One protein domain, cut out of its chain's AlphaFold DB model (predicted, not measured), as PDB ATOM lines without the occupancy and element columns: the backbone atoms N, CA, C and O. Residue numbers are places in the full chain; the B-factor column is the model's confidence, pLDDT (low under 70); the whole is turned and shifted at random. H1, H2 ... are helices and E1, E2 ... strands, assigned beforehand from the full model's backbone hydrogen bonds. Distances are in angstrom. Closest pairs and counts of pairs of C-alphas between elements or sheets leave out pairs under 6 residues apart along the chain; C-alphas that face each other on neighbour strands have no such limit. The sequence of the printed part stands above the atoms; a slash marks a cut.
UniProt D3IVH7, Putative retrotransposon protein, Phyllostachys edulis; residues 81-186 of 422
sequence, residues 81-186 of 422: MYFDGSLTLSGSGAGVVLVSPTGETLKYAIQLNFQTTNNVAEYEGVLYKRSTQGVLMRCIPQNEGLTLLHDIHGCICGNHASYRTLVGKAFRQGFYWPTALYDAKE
ATOM      1  N   MET A  81     -10.451  38.419   9.908       72.31
ATOM      2  CA  MET A  81     -11.652  38.596  10.722       72.31
ATOM      3  C   MET A  81     -11.361  38.186  12.164       72.31
ATOM      4  O   MET A  81     -10.982  37.045  12.409       72.31
ATOM      5  N   TYR A  82     -11.577  39.101  13.102       70.50
ATOM      6  CA  TYR A  82     -11.578  38.841  14.536       70.50
ATOM      7  C   TYR A  82     -13.016  38.847  15.038       70.50
ATOM      8  O   TYR A  82     -13.828  39.663  14.593       70.50
ATOM      9  N   PHE A  83     -13.318  37.947  15.962       69.00
ATOM     10  CA  PHE A  83     -14.610  37.858  16.621       69.00
ATOM     11  C   PHE A  83     -14.390  37.971  18.128       69.00
ATOM     12  O   PHE A  83     -13.432  37.400  18.636       69.00
ATOM     13  N   ASP A  84     -15.242  38.722  18.818       65.50
ATOM     14  CA  ASP A  84     -15.186  38.891  20.273       65.50
ATOM     15  C   ASP A  84     -16.605  38.897  20.864       65.50
ATOM     16  O   ASP A  84     -17.555  39.365  20.230       65.50
ATOM     17  N   GLY A  85     -16.762  38.376  22.076       63.44
ATOM     18  CA  GLY A  85     -18.005  38.404  22.840       63.44
ATOM     19  C   GLY A  85     -17.971  39.488  23.918       63.44
ATOM     20  O   GLY A  85     -16.991  39.643  24.636       63.44
ATOM     21  N   SER A  86     -19.069  40.220  24.094       60.47
ATOM     22  CA  SER A  86     -19.227  41.203  25.173       60.47
ATOM     23  C   SER A  86     -20.456  40.897  26.029       60.47
ATOM     24  O   SER A  86     -21.483  40.441  25.532       60.47
ATOM     25  N   LEU A  87     -20.362  41.148  27.334       54.25
ATOM     26  CA  LEU A  87     -21.405  40.861  28.314       54.25
ATOM     27  C   LEU A  87     -21.535  42.082  29.208       54.25
ATOM     28  O   LEU A  87     -20.567  42.537  29.817       54.25
ATOM     29  N   THR A  88     -22.745  42.616  29.277       56.84
ATOM     30  CA  THR A  88     -23.098  43.770  30.101       56.84
ATOM     31  C   THR A  88     -24.249  43.404  31.037       56.84
ATOM     32  O   THR A  88     -24.938  42.405  30.833       56.84
ATOM     33  N   LEU A  89     -24.501  44.240  32.050       52.19
ATOM     34  CA  LEU A  89     -25.641  44.089  32.969       52.19
ATOM     35  C   LEU A  89     -27.004  44.063  32.246       52.19
ATOM     36  O   LEU A  89     -27.951  43.480  32.764       52.19
ATOM     37  N   SER A  90     -27.105  44.677  31.061       56.88
ATOM     38  CA  SER A  90     -28.336  44.805  30.269       56.88
ATOM     39  C   SER A  90     -28.411  43.877  29.048       56.88
ATOM     40  O   SER A  90     -29.348  43.997  28.262       56.88
ATOM     41  N   GLY A  91     -27.444  42.973  28.854       63.09
ATOM     42  CA  GLY A  91     -27.459  42.007  27.751       63.09
ATOM     43  C   GLY A  91     -26.073  41.605  27.251       63.09
ATOM     44  O   GLY A  91     -25.051  42.122  27.707       63.09
ATOM     45  N   SER A  92     -26.052  40.690  26.289       65.06
ATOM     46  CA  SER A  92     -24.832  40.203  25.642       65.06
ATOM     47  C   SER A  92     -24.651  40.856  24.268       65.06
ATOM     48  O   SER A  92     -25.583  41.431  23.708       65.06
ATOM     49  N   GLY A  93     -23.458  40.782  23.699       65.69
ATOM     50  CA  GLY A  93     -23.128  41.343  22.398       65.69
ATOM     51  C   GLY A  93     -22.002  40.575  21.719       65.69
ATOM     52  O   GLY A  93     -21.232  39.882  22.373       65.69
ATOM     53  N   ALA A  94     -21.900  40.715  20.406       69.19
ATOM     54  CA  ALA A  94     -20.844  40.152  19.581       69.19
ATOM     55  C   ALA A  94     -20.183  41.263  18.759       69.19
ATOM     56  O   ALA A  94     -20.866  42.070  18.122       69.19
ATOM     57  N   GLY A  95     -18.859  41.307  18.783       65.69
ATOM     58  CA  GLY A  95     -18.025  42.169  17.963       65.69
ATOM     59  C   GLY A  95     -17.419  41.384  16.805       65.69
ATOM     60  O   GLY A  95     -16.926  40.278  16.987       65.69
ATOM     61  N   VAL A  96     -17.422  41.974  15.613       72.06
ATOM     62  CA  VAL A  96     -16.674  41.483  14.451       72.06
ATOM     63  C   VAL A  96     -15.772  42.603  13.962       72.06
ATOM     64  O   VAL A  96     -16.246  43.696  13.645       72.06
ATOM     65  N   VAL A  97     -14.474  42.339  13.876       71.00
ATOM     66  CA  VAL A  97     -13.499  43.264  13.294       71.00
ATOM     67  C   VAL A  97     -12.938  42.643  12.027       71.00
ATOM     68  O   VAL A  97     -12.342  41.576  12.075       71.00
ATOM     69  N   LEU A  98     -13.111  43.315  10.897       69.94
ATOM     70  CA  LEU A  98     -12.470  42.959   9.637       69.94
ATOM     71  C   LEU A  98     -11.279  43.884   9.421       69.94
ATOM     72  O   LEU A  98     -11.438  45.098   9.473       69.94
ATOM     73  N   VAL A  99     -10.106  43.329   9.165       74.00
ATOM     74  CA  VAL A  99      -8.895  44.070   8.814       74.00
ATOM     75  C   VAL A  99      -8.583  43.772   7.358       74.00
ATOM     76  O   VAL A  99      -8.455  42.607   6.986       74.00
ATOM     77  N   SER A 100      -8.523  44.806   6.528       67.50
ATOM     78  CA  SER A 100      -8.158  44.683   5.123       67.50
ATOM     79  C   SER A 100      -6.670  44.340   4.972       67.50
ATOM     80  O   SER A 100      -5.882  44.590   5.888       67.50
ATOM     81  N   PRO A 101      -6.250  43.855   3.793       67.88
ATOM     82  CA  PRO A 101      -4.835  43.709   3.444       67.88
ATOM     83  C   PRO A 101      -4.001  44.976   3.630       67.88
ATOM     84  O   PRO A 101      -2.830  44.927   3.988       67.88
ATOM     85  N   THR A 102      -4.627  46.133   3.406       71.25
ATOM     86  CA  THR A 102      -4.013  47.456   3.536       71.25
ATOM     87  C   THR A 102      -3.997  47.967   4.982       71.25
ATOM     88  O   THR A 102      -3.535  49.078   5.230       71.25
ATOM     89  N   GLY A 103      -4.477  47.169   5.945       71.12
ATOM     90  CA  GLY A 103      -4.510  47.494   7.372       71.12
ATOM     91  C   GLY A 103      -5.734  48.302   7.820       71.12
ATOM     92  O   GLY A 103      -5.807  48.709   8.979       71.12
ATOM     93  N   GLU A 104      -6.710  48.538   6.943       71.94
ATOM     94  CA  GLU A 104      -7.942  49.255   7.282       71.94
ATOM     95  C   GLU A 104      -8.862  48.366   8.122       71.94
ATOM     96  O   GLU A 104      -9.137  47.225   7.762       71.94
ATOM     97  N   THR A 105      -9.387  48.886   9.232       68.00
ATOM     98  CA  THR A 105     -10.238  48.101  10.138       68.00
ATOM     99  C   THR A 105     -11.705  48.516  10.050       68.00
ATOM    100  O   THR A 105     -12.037  49.669  10.327       68.00
ATOM    101  N   LEU A 106     -12.600  47.572   9.764       62.81
ATOM    102  CA  LEU A 106     -14.052  47.721   9.851       62.81
ATOM    103  C   LEU A 106     -14.551  47.023  11.115       62.81
ATOM    104  O   LEU A 106     -14.321  45.831  11.300       62.81
ATOM    105  N   LYS A 107     -15.243  47.759  11.986       65.50
ATOM    106  CA  LYS A 107     -15.739  47.248  13.268       65.50
ATOM    107  C   LYS A 107     -17.260  47.185  13.243       65.50
ATOM    108  O   LYS A 107     -17.916  48.187  12.964       65.50
ATOM    109  N   TYR A 108     -17.804  46.025  13.571       61.97
ATOM    110  CA  TYR A 108     -19.231  45.777  13.705       61.97
ATOM    111  C   TYR A 108     -19.501  45.281  15.120       61.97
ATOM    112  O   TYR A 108     -18.791  44.411  15.610       61.97
ATOM    113  N   ALA A 109     -20.512  45.836  15.776       62.34
ATOM    114  CA  ALA A 109     -20.969  45.385  17.084       62.34
ATOM    115  C   ALA A 109     -22.463  45.088  16.996       62.34
ATOM    116  O   ALA A 109     -23.224  45.863  16.413       62.34
ATOM    117  N   ILE A 110     -22.868  43.949  17.539       64.62
ATOM    118  CA  ILE A 110     -24.237  43.452  17.493       64.62
ATOM    119  C   ILE A 110     -24.653  43.142  18.915       64.62
ATOM    120  O   ILE A 110     -23.965  42.414  19.622       64.62
ATOM    121  N   GLN A 111     -25.790  43.681  19.329       62.91
ATOM    122  CA  GLN A 111     -26.403  43.322  20.595       62.91
ATOM    123  C   GLN A 111     -27.167  42.006  20.422       62.91
ATOM    124  O   GLN A 111     -27.994  41.866  19.520       62.91
ATOM    125  N   LEU A 112     -26.859  41.032  21.271       63.22
ATOM    126  CA  LEU A 112     -27.538  39.749  21.334       63.22
ATOM    127  C   LEU A 112     -28.672  39.872  22.351       63.22
ATOM    128  O   LEU A 112     -28.451  40.158  23.527       63.22
ATOM    129  N   ASN A 113     -29.901  39.635  21.904       59.81
ATOM    130  CA  ASN A 113     -31.092  39.767  22.750       59.81
ATOM    131  C   ASN A 113     -31.418  38.474  23.525       59.81
ATOM    132  O   ASN A 113     -32.560  38.242  23.907       59.81
ATOM    133  N   PHE A 114     -30.411  37.629  23.747       62.94
ATOM    134  CA  PHE A 114     -30.466  36.437  24.590       62.94
ATOM    135  C   PHE A 114     -29.250  36.433  25.522       62.94
ATOM    136  O   PHE A 114     -28.193  36.961  25.172       62.94
ATOM    137  N   GLN A 115     -29.390  35.852  26.716       61.84
ATOM    138  CA  GLN A 115     -28.261  35.716  27.633       61.84
ATOM    139  C   GLN A 115     -27.245  34.720  27.073       61.84
ATOM    140  O   GLN A 115     -27.555  33.551  26.857       61.84
ATOM    141  N   THR A 116     -26.018  35.184  26.874       62.91
ATOM    142  CA  THR A 116     -24.869  34.354  26.511       62.91
ATOM    143  C   THR A 116     -23.613  34.881  27.196       62.91
ATOM    144  O   THR A 116     -23.484  36.084  27.425       62.91
ATOM    145  N   THR A 117     -22.692  33.997  27.577       65.50
ATOM    146  CA  THR A 117     -21.396  34.433  28.124       65.50
ATOM    147  C   THR A 117     -20.495  34.936  26.992       65.50
ATOM    148  O   THR A 117     -20.703  34.552  25.843       65.50
ATOM    149  N   ASN A 118     -19.478  35.755  27.295       59.28
ATOM    150  CA  ASN A 118     -18.510  36.217  26.283       59.28
ATOM    151  C   ASN A 118     -17.927  35.046  25.488       59.28
ATOM    152  O   ASN A 118     -17.970  35.049  24.263       59.28
ATOM    153  N   ASN A 119     -17.504  34.003  26.202       60.09
ATOM    154  CA  ASN A 119     -16.929  32.805  25.605       60.09
ATOM    155  C   ASN A 119     -17.939  32.089  24.695       60.09
ATOM    156  O   ASN A 119     -17.587  31.636  23.615       60.09
ATOM    157  N   VAL A 120     -19.213  32.000  25.093       60.38
ATOM    158  CA  VAL A 120     -20.242  31.335  24.275       60.38
ATOM    159  C   VAL A 120     -20.562  32.147  23.017       60.38
ATOM    160  O   VAL A 120     -20.742  31.562  21.957       60.38
ATOM    161  N   ALA A 121     -20.588  33.480  23.089       59.62
ATOM    162  CA  ALA A 121     -20.733  34.308  21.892       59.62
ATOM    163  C   ALA A 121     -19.546  34.129  20.929       59.62
ATOM    164  O   ALA A 121     -19.763  34.029  19.724       59.62
ATOM    165  N   GLU A 122     -18.320  34.056  21.457       56.31
ATOM    166  CA  GLU A 122     -17.083  33.922  20.681       56.31
ATOM    167  C   GLU A 122     -16.935  32.551  19.999       56.31
ATOM    168  O   GLU A 122     -16.665  32.485  18.799       56.31
ATOM    169  N   TYR A 123     -17.158  31.453  20.728       57.19
ATOM    170  CA  TYR A 123     -16.930  30.094  20.218       57.19
ATOM    171  C   TYR A 123     -18.061  29.546  19.329       57.19
ATOM    172  O   TYR A 123     -17.816  28.636  18.538       57.19
ATOM    173  N   GLU A 124     -19.277  30.091  19.412       61.38
ATOM    174  CA  GLU A 124     -20.436  29.638  18.618       61.38
ATOM    175  C   GLU A 124     -20.602  30.410  17.291       61.38
ATOM    176  O   GLU A 124     -21.537  30.169  16.520       61.38
ATOM    177  N   GLY A 125     -19.707  31.358  16.991       64.25
ATOM    178  CA  GLY A 125     -19.734  32.135  15.754       64.25
ATOM    179  C   GLY A 125     -19.441  31.276  14.518       64.25
ATOM    180  O   GLY A 125     -18.314  30.836  14.303       64.25
ATOM    181  N   VAL A 126     -20.439  31.075  13.649       65.94
ATOM    182  CA  VAL A 126     -20.287  30.296  12.406       65.94
ATOM    183  C   VAL A 126     -20.442  31.187  11.176       65.94
ATOM    184  O   VAL A 126     -21.462  31.847  10.981       65.94
ATOM    185  N   LEU A 127     -19.442  31.165  10.293       75.50
ATOM    186  CA  LEU A 127     -19.494  31.873   9.018       75.50
ATOM    187  C   LEU A 127     -20.280  31.060   7.978       75.50
ATOM    188  O   LEU A 127     -20.070  29.858   7.832       75.50
ATOM    189  N   TYR A 128     -21.136  31.726   7.203       76.81
ATOM    190  CA  TYR A 128     -21.862  31.119   6.086       76.81
ATOM    191  C   TYR A 128     -21.624  31.883   4.785       76.81
ATOM    192  O   TYR A 128     -21.688  33.111   4.736       76.81
ATOM    193  N   LYS A 129     -21.442  31.143   3.691       74.38
ATOM    194  CA  LYS A 129     -21.514  31.664   2.330       74.38
ATOM    195  C   LYS A 129     -22.898  31.420   1.749       74.38
ATOM    196  O   LYS A 129     -23.365  30.285   1.669       74.38
ATOM    197  N   ARG A 130     -23.507  32.473   1.212       71.25
ATOM    198  CA  ARG A 130     -24.735  32.358   0.424       71.25
ATOM    199  C   ARG A 130     -24.426  31.927  -1.013       71.25
ATOM    200  O   ARG A 130     -23.604  32.541  -1.692       71.25
ATOM    201  N   SER A 131     -25.073  30.864  -1.485       66.38
ATOM    202  CA  SER A 131     -24.998  30.432  -2.882       66.38
ATOM    203  C   SER A 131     -25.783  31.380  -3.798       66.38
ATOM    204  O   SER A 131     -26.611  32.170  -3.342       66.38
ATOM    205  N   THR A 132     -25.577  31.271  -5.112       63.78
ATOM    206  CA  THR A 132     -26.358  32.023  -6.114       63.78
ATOM    207  C   THR A 132     -27.853  31.690  -6.081       63.78
ATOM    208  O   THR A 132     -28.668  32.502  -6.501       63.78
ATOM    209  N   GLN A 133     -28.216  30.521  -5.546       60.72
ATOM    210  CA  GLN A 133     -29.598  30.075  -5.348       60.72
ATOM    211  C   GLN A 133     -30.138  30.434  -3.952       60.72
ATOM    212  O   GLN A 133     -31.239  30.035  -3.592       60.72
ATOM    213  N   GLY A 134     -29.365  31.167  -3.145       66.06
ATOM    214  CA  GLY A 134     -29.768  31.624  -1.817       66.06
ATOM    215  C   GLY A 134     -29.536  30.627  -0.680       66.06
ATOM    216  O   GLY A 134     -29.785  30.993   0.465       66.06
ATOM    217  N   VAL A 135     -29.026  29.423  -0.965       73.94
ATOM    218  CA  VAL A 135     -28.708  28.392   0.041       73.94
ATOM    219  C   VAL A 135     -27.505  28.832   0.875       73.94
ATOM    220  O   VAL A 135     -26.480  29.222   0.313       73.94
ATOM    221  N   LEU A 136     -27.620  28.767   2.201       76.75
ATOM    222  CA  LEU A 136     -26.518  29.044   3.121       76.75
ATOM    223  C   LEU A 136     -25.622  27.810   3.247       76.75
ATOM    224  O   LEU A 136     -26.098  26.717   3.539       76.75
ATOM    225  N   MET A 137     -24.326  27.995   3.015       82.38
ATOM    226  CA  MET A 137     -23.302  26.964   3.161       82.38
ATOM    227  C   MET A 137     -22.348  27.382   4.274       82.38
ATOM    228  O   MET A 137     -21.742  28.446   4.178       82.38
ATOM    229  N   ARG A 138     -22.207  26.566   5.314       85.25
ATOM    230  CA  ARG A 138     -21.247  26.761   6.396       85.25
ATOM    231  C   ARG A 138     -19.837  26.817   5.819       85.25
ATOM    232  O   ARG A 138     -19.396  25.890   5.136       85.25
ATOM    233  N   CYS A 139     -19.139  27.908   6.094       82.31
ATOM    234  CA  CYS A 139     -17.727  28.041   5.801       82.31
ATOM    235  C   CYS A 139     -16.946  27.172   6.786       82.31
ATOM    236  O   CYS A 139     -17.113  27.314   7.997       82.31
ATOM    237  N   ILE A 140     -16.118  26.277   6.259       84.69
ATOM    238  CA  ILE A 140     -15.267  25.394   7.056       84.69
ATOM    239  C   ILE A 140     -13.786  25.670   6.770       84.69
ATOM    240  O   ILE A 140     -13.447  26.106   5.662       84.69
ATOM    241  N   PRO A 141     -12.895  25.421   7.742       82.62
ATOM    242  CA  PRO A 141     -11.452  25.414   7.529       82.62
ATOM    243  C   PRO A 141     -11.005  24.449   6.417       82.62
ATOM    244  O   PRO A 141     -11.648  23.429   6.157       82.62
ATOM    245  N   GLN A 142      -9.872  24.740   5.766       83.88
ATOM    246  CA  GLN A 142      -9.361  23.917   4.657       83.88
ATOM    247  C   GLN A 142      -9.060  22.473   5.086       83.88
ATOM    248  O   GLN A 142      -9.371  21.545   4.348       83.88
ATOM    249  N   ASN A 143      -8.486  22.263   6.274       87.31
ATOM    250  CA  ASN A 143      -8.204  20.930   6.819       87.31
ATOM    251  C   ASN A 143      -9.483  20.094   6.995       87.31
ATOM    252  O   ASN A 143      -9.502  18.932   6.599       87.31
ATOM    253  N   GLU A 144     -10.565  20.684   7.509       90.81
ATOM    254  CA  GLU A 144     -11.874  20.021   7.577       90.81
ATOM    255  C   GLU A 144     -12.433  19.732   6.179       90.81
ATOM    256  O   GLU A 144     -12.940  18.639   5.922       90.81
ATOM    257  N   GLY A 145     -12.292  20.681   5.248       90.62
ATOM    258  CA  GLY A 145     -12.684  20.503   3.849       90.62
ATOM    259  C   GLY A 145     -11.941  19.355   3.161       90.62
ATOM    260  O   GLY A 145     -12.552  18.583   2.420       90.62
ATOM    261  N   LEU A 146     -10.644  19.193   3.433       91.56
ATOM    262  CA  LEU A 146      -9.841  18.075   2.935       91.56
ATOM    263  C   LEU A 146     -10.348  16.739   3.486       91.56
ATOM    264  O   LEU A 146     -10.570  15.819   2.699       91.56
ATOM    265  N   THR A 147     -10.603  16.643   4.794       91.50
ATOM    266  CA  THR A 147     -11.193  15.443   5.413       91.50
ATOM    267  C   THR A 147     -12.540  15.101   4.779       91.50
ATOM    268  O   THR A 147     -12.748  13.974   4.333       91.50
ATOM    269  N   LEU A 148     -13.415  16.097   4.609       90.19
ATOM    270  CA  LEU A 148     -14.710  15.925   3.951       90.19
ATOM    271  C   LEU A 148     -14.562  15.421   2.506       90.19
ATOM    272  O   LEU A 148     -15.306  14.543   2.066       90.19
ATOM    273  N   LEU A 149     -13.606  15.955   1.741       91.94
ATOM    274  CA  LEU A 149     -13.338  15.479   0.386       91.94
ATOM    275  C   LEU A 149     -12.832  14.034   0.371       91.94
ATOM    276  O   LEU A 149     -13.277  13.264  -0.482       91.94
ATOM    277  N   HIS A 150     -11.943  13.661   1.295       89.00
ATOM    278  CA  HIS A 150     -11.481  12.282   1.456       89.00
ATOM    279  C   HIS A 150     -12.651  11.335   1.753       89.00
ATOM    280  O   HIS A 150     -12.783  10.303   1.084       89.00
ATOM    281  N   ASP A 151     -13.548  11.734   2.655       87.12
ATOM    282  CA  ASP A 151     -14.733  10.959   3.022       87.12
ATOM    283  C   ASP A 151     -15.690  10.764   1.846       87.12
ATOM    284  O   ASP A 151     -16.156   9.656   1.568       87.12
ATOM    285  N   ILE A 152     -15.953  11.833   1.093       86.50
ATOM    286  CA  ILE A 152     -16.827  11.768  -0.078       86.50
ATOM    287  C   ILE A 152     -16.179  10.961  -1.216       86.50
ATOM    288  O   ILE A 152     -16.892  10.298  -1.976       86.50
ATOM    289  N   HIS A 153     -14.858  11.045  -1.376       89.31
ATOM    290  CA  HIS A 153     -14.148  10.453  -2.505       89.31
ATOM    291  C   HIS A 153     -13.889   8.955  -2.338       89.31
ATOM    292  O   HIS A 153     -14.215   8.194  -3.251       89.31
ATOM    293  N   GLY A 154     -13.300   8.544  -1.211       81.25
ATOM    294  CA  GLY A 154     -12.684   7.221  -1.066       81.25
ATOM    295  C   GLY A 154     -12.907   6.520   0.274       81.25
ATOM    296  O   GLY A 154     -12.316   5.466   0.486       81.25
ATOM    297  N   CYS A 155     -13.732   7.063   1.173       76.38
ATOM    298  CA  CYS A 155     -14.143   6.330   2.374       76.38
ATOM    299  C   CYS A 155     -15.101   5.177   2.010       76.38
ATOM    300  O   CYS A 155     -15.370   4.921   0.838       76.38
ATOM    301  N   ILE A 156     -15.639   4.471   3.007       69.81
ATOM    302  CA  ILE A 156     -16.486   3.271   2.846       69.81
ATOM    303  C   ILE A 156     -17.676   3.522   1.896       69.81
ATOM    304  O   ILE A 156     -18.097   2.625   1.169       69.81
ATOM    305  N   CYS A 157     -18.185   4.756   1.860       63.44
ATOM    306  CA  CYS A 157     -19.285   5.187   0.990       63.44
ATOM    307  C   CYS A 157     -18.827   6.056  -0.203       63.44
ATOM    308  O   CYS A 157     -19.655   6.684  -0.874       63.44
ATOM    309  N   GLY A 158     -17.519   6.153  -0.436       75.06
ATOM    310  CA  GLY A 158     -16.911   6.920  -1.514       75.06
ATOM    311  C   GLY A 158     -17.100   6.245  -2.870       75.06
ATOM    312  O   GLY A 158     -17.117   5.023  -2.986       75.06
ATOM    313  N   ASN A 159     -17.267   7.045  -3.922       78.06
ATOM    314  CA  ASN A 159     -17.534   6.545  -5.276       78.06
ATOM    315  C   ASN A 159     -16.471   6.955  -6.305       78.06
ATOM    316  O   ASN A 159     -16.729   6.877  -7.507       78.06
ATOM    317  N   HIS A 160     -15.304   7.432  -5.852       85.25
ATOM    318  CA  HIS A 160     -14.208   7.899  -6.703       85.25
ATOM    319  C   HIS A 160     -14.649   8.895  -7.795       85.25
ATOM    320  O   HIS A 160     -14.110   8.921  -8.906       85.25
ATOM    321  N   ALA A 161     -15.660   9.718  -7.497       84.19
ATOM    322  CA  ALA A 161     -16.204  10.662  -8.461       84.19
ATOM    323  C   ALA A 161     -15.208  11.770  -8.834       84.19
ATOM    324  O   ALA A 161     -14.238  12.058  -8.129       84.19
ATOM    325  N   SER A 162     -15.492  12.427  -9.962       84.12
ATOM    326  CA  SER A 162     -14.697  13.553 -10.449       84.12
ATOM    327  C   SER A 162     -14.678  14.717  -9.452       84.12
ATOM    328  O   SER A 162     -15.662  14.956  -8.749       84.12
ATOM    329  N   TYR A 163     -13.599  15.502  -9.457       87.12
ATOM    330  CA  TYR A 163     -13.401  16.620  -8.527       87.12
ATOM    331  C   TYR A 163     -14.577  17.617  -8.497       87.12
ATOM    332  O   TYR A 163     -14.988  18.054  -7.426       87.12
ATOM    333  N   ARG A 164     -15.200  17.919  -9.649       84.56
ATOM    334  CA  ARG A 164     -16.390  18.794  -9.712       84.56
ATOM    335  C   ARG A 164     -17.597  18.185  -9.004       84.56
ATOM    336  O   ARG A 164     -18.371  18.897  -8.371       84.56
ATOM    337  N   THR A 165     -17.768  16.870  -9.121       84.56
ATOM    338  CA  THR A 165     -18.855  16.135  -8.468       84.56
ATOM    339  C   THR A 165     -18.676  16.123  -6.953       84.56
ATOM    340  O   THR A 165     -19.663  16.324  -6.246       84.56
ATOM    341  N   LEU A 166     -17.439  15.942  -6.469       85.19
ATOM    342  CA  LEU A 166     -17.104  15.984  -5.039       85.19
ATOM    343  C   LEU A 166     -17.463  17.344  -4.436       85.19
ATOM    344  O   LEU A 166     -18.265  17.413  -3.509       85.19
ATOM    345  N   VAL A 167     -16.957  18.425  -5.035       85.38
ATOM    346  CA  VAL A 167     -17.235  19.797  -4.584       85.38
ATOM    347  C   VAL A 167     -18.722  20.112  -4.664       85.38
ATOM    348  O   VAL A 167     -19.296  20.647  -3.723       85.38
ATOM    349  N   GLY A 168     -19.387  19.713  -5.750       82.12
ATOM    350  CA  GLY A 168     -20.831  19.876  -5.872       82.12
ATOM    351  C   GLY A 168     -21.611  19.141  -4.776       82.12
ATOM    352  O   GLY A 168     -22.644  19.639  -4.342       82.12
ATOM    353  N   LYS A 169     -21.138  17.974  -4.313       83.44
ATOM    354  CA  LYS A 169     -21.754  17.242  -3.198       83.44
ATOM    355  C   LYS A 169     -21.504  17.948  -1.866       83.44
ATOM    356  O   LYS A 169     -22.475  18.152  -1.149       83.44
ATOM    357  N   ALA A 170     -20.277  18.393  -1.598       86.81
ATOM    358  CA  ALA A 170     -19.959  19.183  -0.406       86.81
ATOM    359  C   ALA A 170     -20.812  20.466  -0.331       86.81
ATOM    360  O   ALA A 170     -21.439  20.740   0.688       86.81
ATOM    361  N   PHE A 171     -20.945  21.190  -1.446       84.81
ATOM    362  CA  PHE A 171     -21.747  22.416  -1.518       84.81
ATOM    363  C   PHE A 171     -23.244  22.141  -1.336       84.81
ATOM    364  O   PHE A 171     -23.919  22.869  -0.613       84.81
ATOM    365  N   ARG A 172     -23.780  21.070  -1.942       81.19
ATOM    366  CA  ARG A 172     -25.181  20.651  -1.731       81.19
ATOM    367  C   ARG A 172     -25.462  20.191  -0.302       81.19
ATOM    368  O   ARG A 172     -26.594  20.316   0.144       81.19
ATOM    369  N   GLN A 173     -24.456  19.668   0.392       81.25
ATOM    370  CA  GLN A 173     -24.531  19.328   1.814       81.25
ATOM    371  C   GLN A 173     -24.378  20.554   2.725       81.25
ATOM    372  O   GLN A 173     -24.464  20.414   3.939       81.25
ATOM    373  N   GLY A 174     -24.190  21.748   2.154       82.94
ATOM    374  CA  GLY A 174     -24.128  22.989   2.912       82.94
ATOM    375  C   GLY A 174     -22.738  23.324   3.435       82.94
ATOM    376  O   GLY A 174     -22.653  24.081   4.390       82.94
ATOM    377  N   PHE A 175     -21.658  22.817   2.836       88.12
ATOM    378  CA  PHE A 175     -20.285  23.170   3.217       88.12
ATOM    379  C   PHE A 175     -19.600  24.007   2.142       88.12
ATOM    380  O   PHE A 175     -19.815  23.793   0.951       88.12
ATOM    381  N   TYR A 176     -18.752  24.950   2.543       85.69
ATOM    382  CA  TYR A 176     -17.987  25.787   1.627       85.69
ATOM    383  C   TYR A 176     -16.593  26.103   2.166       85.69
ATOM    384  O   TYR A 176     -16.418  26.365   3.349       85.69
ATOM    385  N   TRP A 177     -15.611  26.151   1.272       86.94
ATOM    386  CA  TRP A 177     -14.325  26.796   1.515       86.94
ATOM    387  C   TRP A 177     -13.742  27.294   0.180       86.94
ATOM    388  O   TRP A 177     -14.111  26.772  -0.882       86.94
ATOM    389  N   PRO A 178     -12.875  28.324   0.183       77.69
ATOM    390  CA  PRO A 178     -12.443  28.994  -1.048       77.69
ATOM    391  C   PRO A 178     -11.712  28.083  -2.042       77.69
ATOM    392  O   PRO A 178     -11.967  28.147  -3.245       77.69
ATOM    393  N   THR A 179     -10.852  27.192  -1.546       81.50
ATOM    394  CA  THR A 179      -9.972  26.331  -2.354       81.50
ATOM    395  C   THR A 179     -10.600  24.997  -2.761       81.50
ATOM    396  O   THR A 179      -9.942  24.203  -3.427       81.50
ATOM    397  N   ALA A 180     -11.885  24.756  -2.467       81.44
ATOM    398  CA  ALA A 180     -12.546  23.456  -2.656       81.44
ATOM    399  C   ALA A 180     -12.330  22.808  -4.029       81.44
ATOM    400  O   ALA A 180     -12.088  21.606  -4.125       81.44
ATOM    401  N   LEU A 181     -12.395  23.598  -5.107       82.38
ATOM    402  CA  LEU A 181     -12.154  23.105  -6.468       82.38
ATOM    403  C   LEU A 181     -10.705  22.685  -6.710       82.38
ATOM    404  O   LEU A 181     -10.480  21.691  -7.401       82.38
ATOM    405  N   TYR A 182      -9.749  23.442  -6.179       83.94
ATOM    406  CA  TYR A 182      -8.330  23.130  -6.279       83.94
ATOM    407  C   TYR A 182      -8.000  21.885  -5.451       83.94
ATOM    408  O   TYR A 182      -7.467  20.920  -5.996       83.94
ATOM    409  N   ASP A 183      -8.434  21.858  -4.192       90.06
ATOM    410  CA  ASP A 183      -8.191  20.756  -3.260       90.06
ATOM    411  C   ASP A 183      -8.769  19.435  -3.793       90.06
ATOM    412  O   ASP A 183      -8.079  18.418  -3.852       90.06
ATOM    413  N   ALA A 184     -10.013  19.450  -4.287       89.62
ATOM    414  CA  ALA A 184     -10.631  18.267  -4.882       89.62
ATOM    415  C   ALA A 184      -9.921  17.812  -6.162       89.62
ATOM    416  O   ALA A 184      -9.866  16.614  -6.452       89.62
ATOM    417  N   LYS A 185      -9.398  18.752  -6.960       89.94
ATOM    418  CA  LYS A 185      -8.648  18.434  -8.177       89.94
ATOM    419  C   LYS A 185      -7.329  17.752  -7.830       89.94
ATOM    420  O   LYS A 185      -7.026  16.730  -8.443       89.94
ATOM    421  N   GLU A 186      -6.581  18.277  -6.862       92.19
ATOM    422  CA  GLU A 186      -5.327  17.668  -6.413       92.19
ATOM    423  C   GLU A 186      -5.567  16.313  -5.728       92.19
ATOM    424  O   GLU A 186      -4.872  15.352  -6.057       92.19
TER     425      GLU A 186
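AT A GLANCE: This is residues 81 to 186 of the 422 residues of the protein "Putative retrotransposon protein" of Phyllostachys edulis (UniProt D3IVH7). Two lobes lie at opposite ends of an elongated model, with the small hairpin of E4 and E5 between them. One lobe is a twisted sheet of three strands, E1, E2 and E3, with the short helix H1 over E1; the other is a cluster of three helices, H2, H3 and H4, whose centres make a triangle. The printed part has 106 residues with four named helices and five named strands, in the order E1 E2 E3 H1 E4 E5 H2 H3 H4, and its class is mixed, helices and strands. Both sheets, E1 - E2 - E3 and E4 - E5, are antiparallel. The whole is loose, with a radius of gyration of the C-alphas of 17.7 A and spans of 55 by 34 by 26 A.

IN THESE COORDINATES: E1, residues 81 to 88, begins with C-alpha 81 at (-11.652, 38.596, 10.722) and is 23.1 A long. E2, residues 91 to 99, measures 26.6 A, and E3, residues 105 to 112, 22.2 A. H1 holds residues 118 to 123, E4 residues 128 to 130 and E5 residues 136 to 139. H2, residues 142 to 154, begins with C-alpha 142 at (-9.361, 23.917, 4.657) and is 18.0 A long. H3, residues 163 to 172, measures 14.2 A. H4, residues 180 to 186, measures 10.0 A and ends with C-alpha 186 at (-5.327, 17.668, -6.413).

HOW THE PARTS SIT: E1, E2 and E3 form a meander, each strand the antiparallel neighbour of the one before. N 84 and O 95 are 2.9 A apart across the hairpin E1 and E2, and N 96 and O 108 2.8 A across the hairpin E2 and E3, both within hydrogen-bond range. H1 is on this sheet at a height of 7.3 A, over E1, and runs along the strands, at 18 degrees to E1 on the local plane; the closest C-alphas of the two are those of Gly 85 and Asn 118, 4.1 A apart. In the hairpin E4 and E5, N 129 and O 137 are 2.8 A apart, within hydrogen-bond range. Residues 138 to 139 of E5 pair in parallel with residues 175 to 176. H2 touches H3 with residues 148 to 153 alone, closest at the C-alphas of Ile 152 and Leu 166, 6.5 A, at a steep tilt of 69 degrees, only just short of about perpendicular, opposite ways. H2 touches H4, with the C-alphas of Leu 149 and Ala 184 closest at 6.5 A. H3 and H4, a helical hairpin, touch at a shallow tilt of 28 degrees, the C-alphas of Tyr 163 and Ala 184 closest at 4.9 A. In H1, H2, H3 and H4 every O i to N i+4 pair is within hydrogen-bond range. H2, H3 and H4 are apart from E1, E2 and E3.

THE WHOLE: The two C-alphas farthest apart are those of Leu 89 and His 160, 54.9 A. The printed part has no cut and no long link. Mean pLDDT of the printed part is 74.4; 44 residues are under 70, among them residues 83 to 95 and 105 to 126.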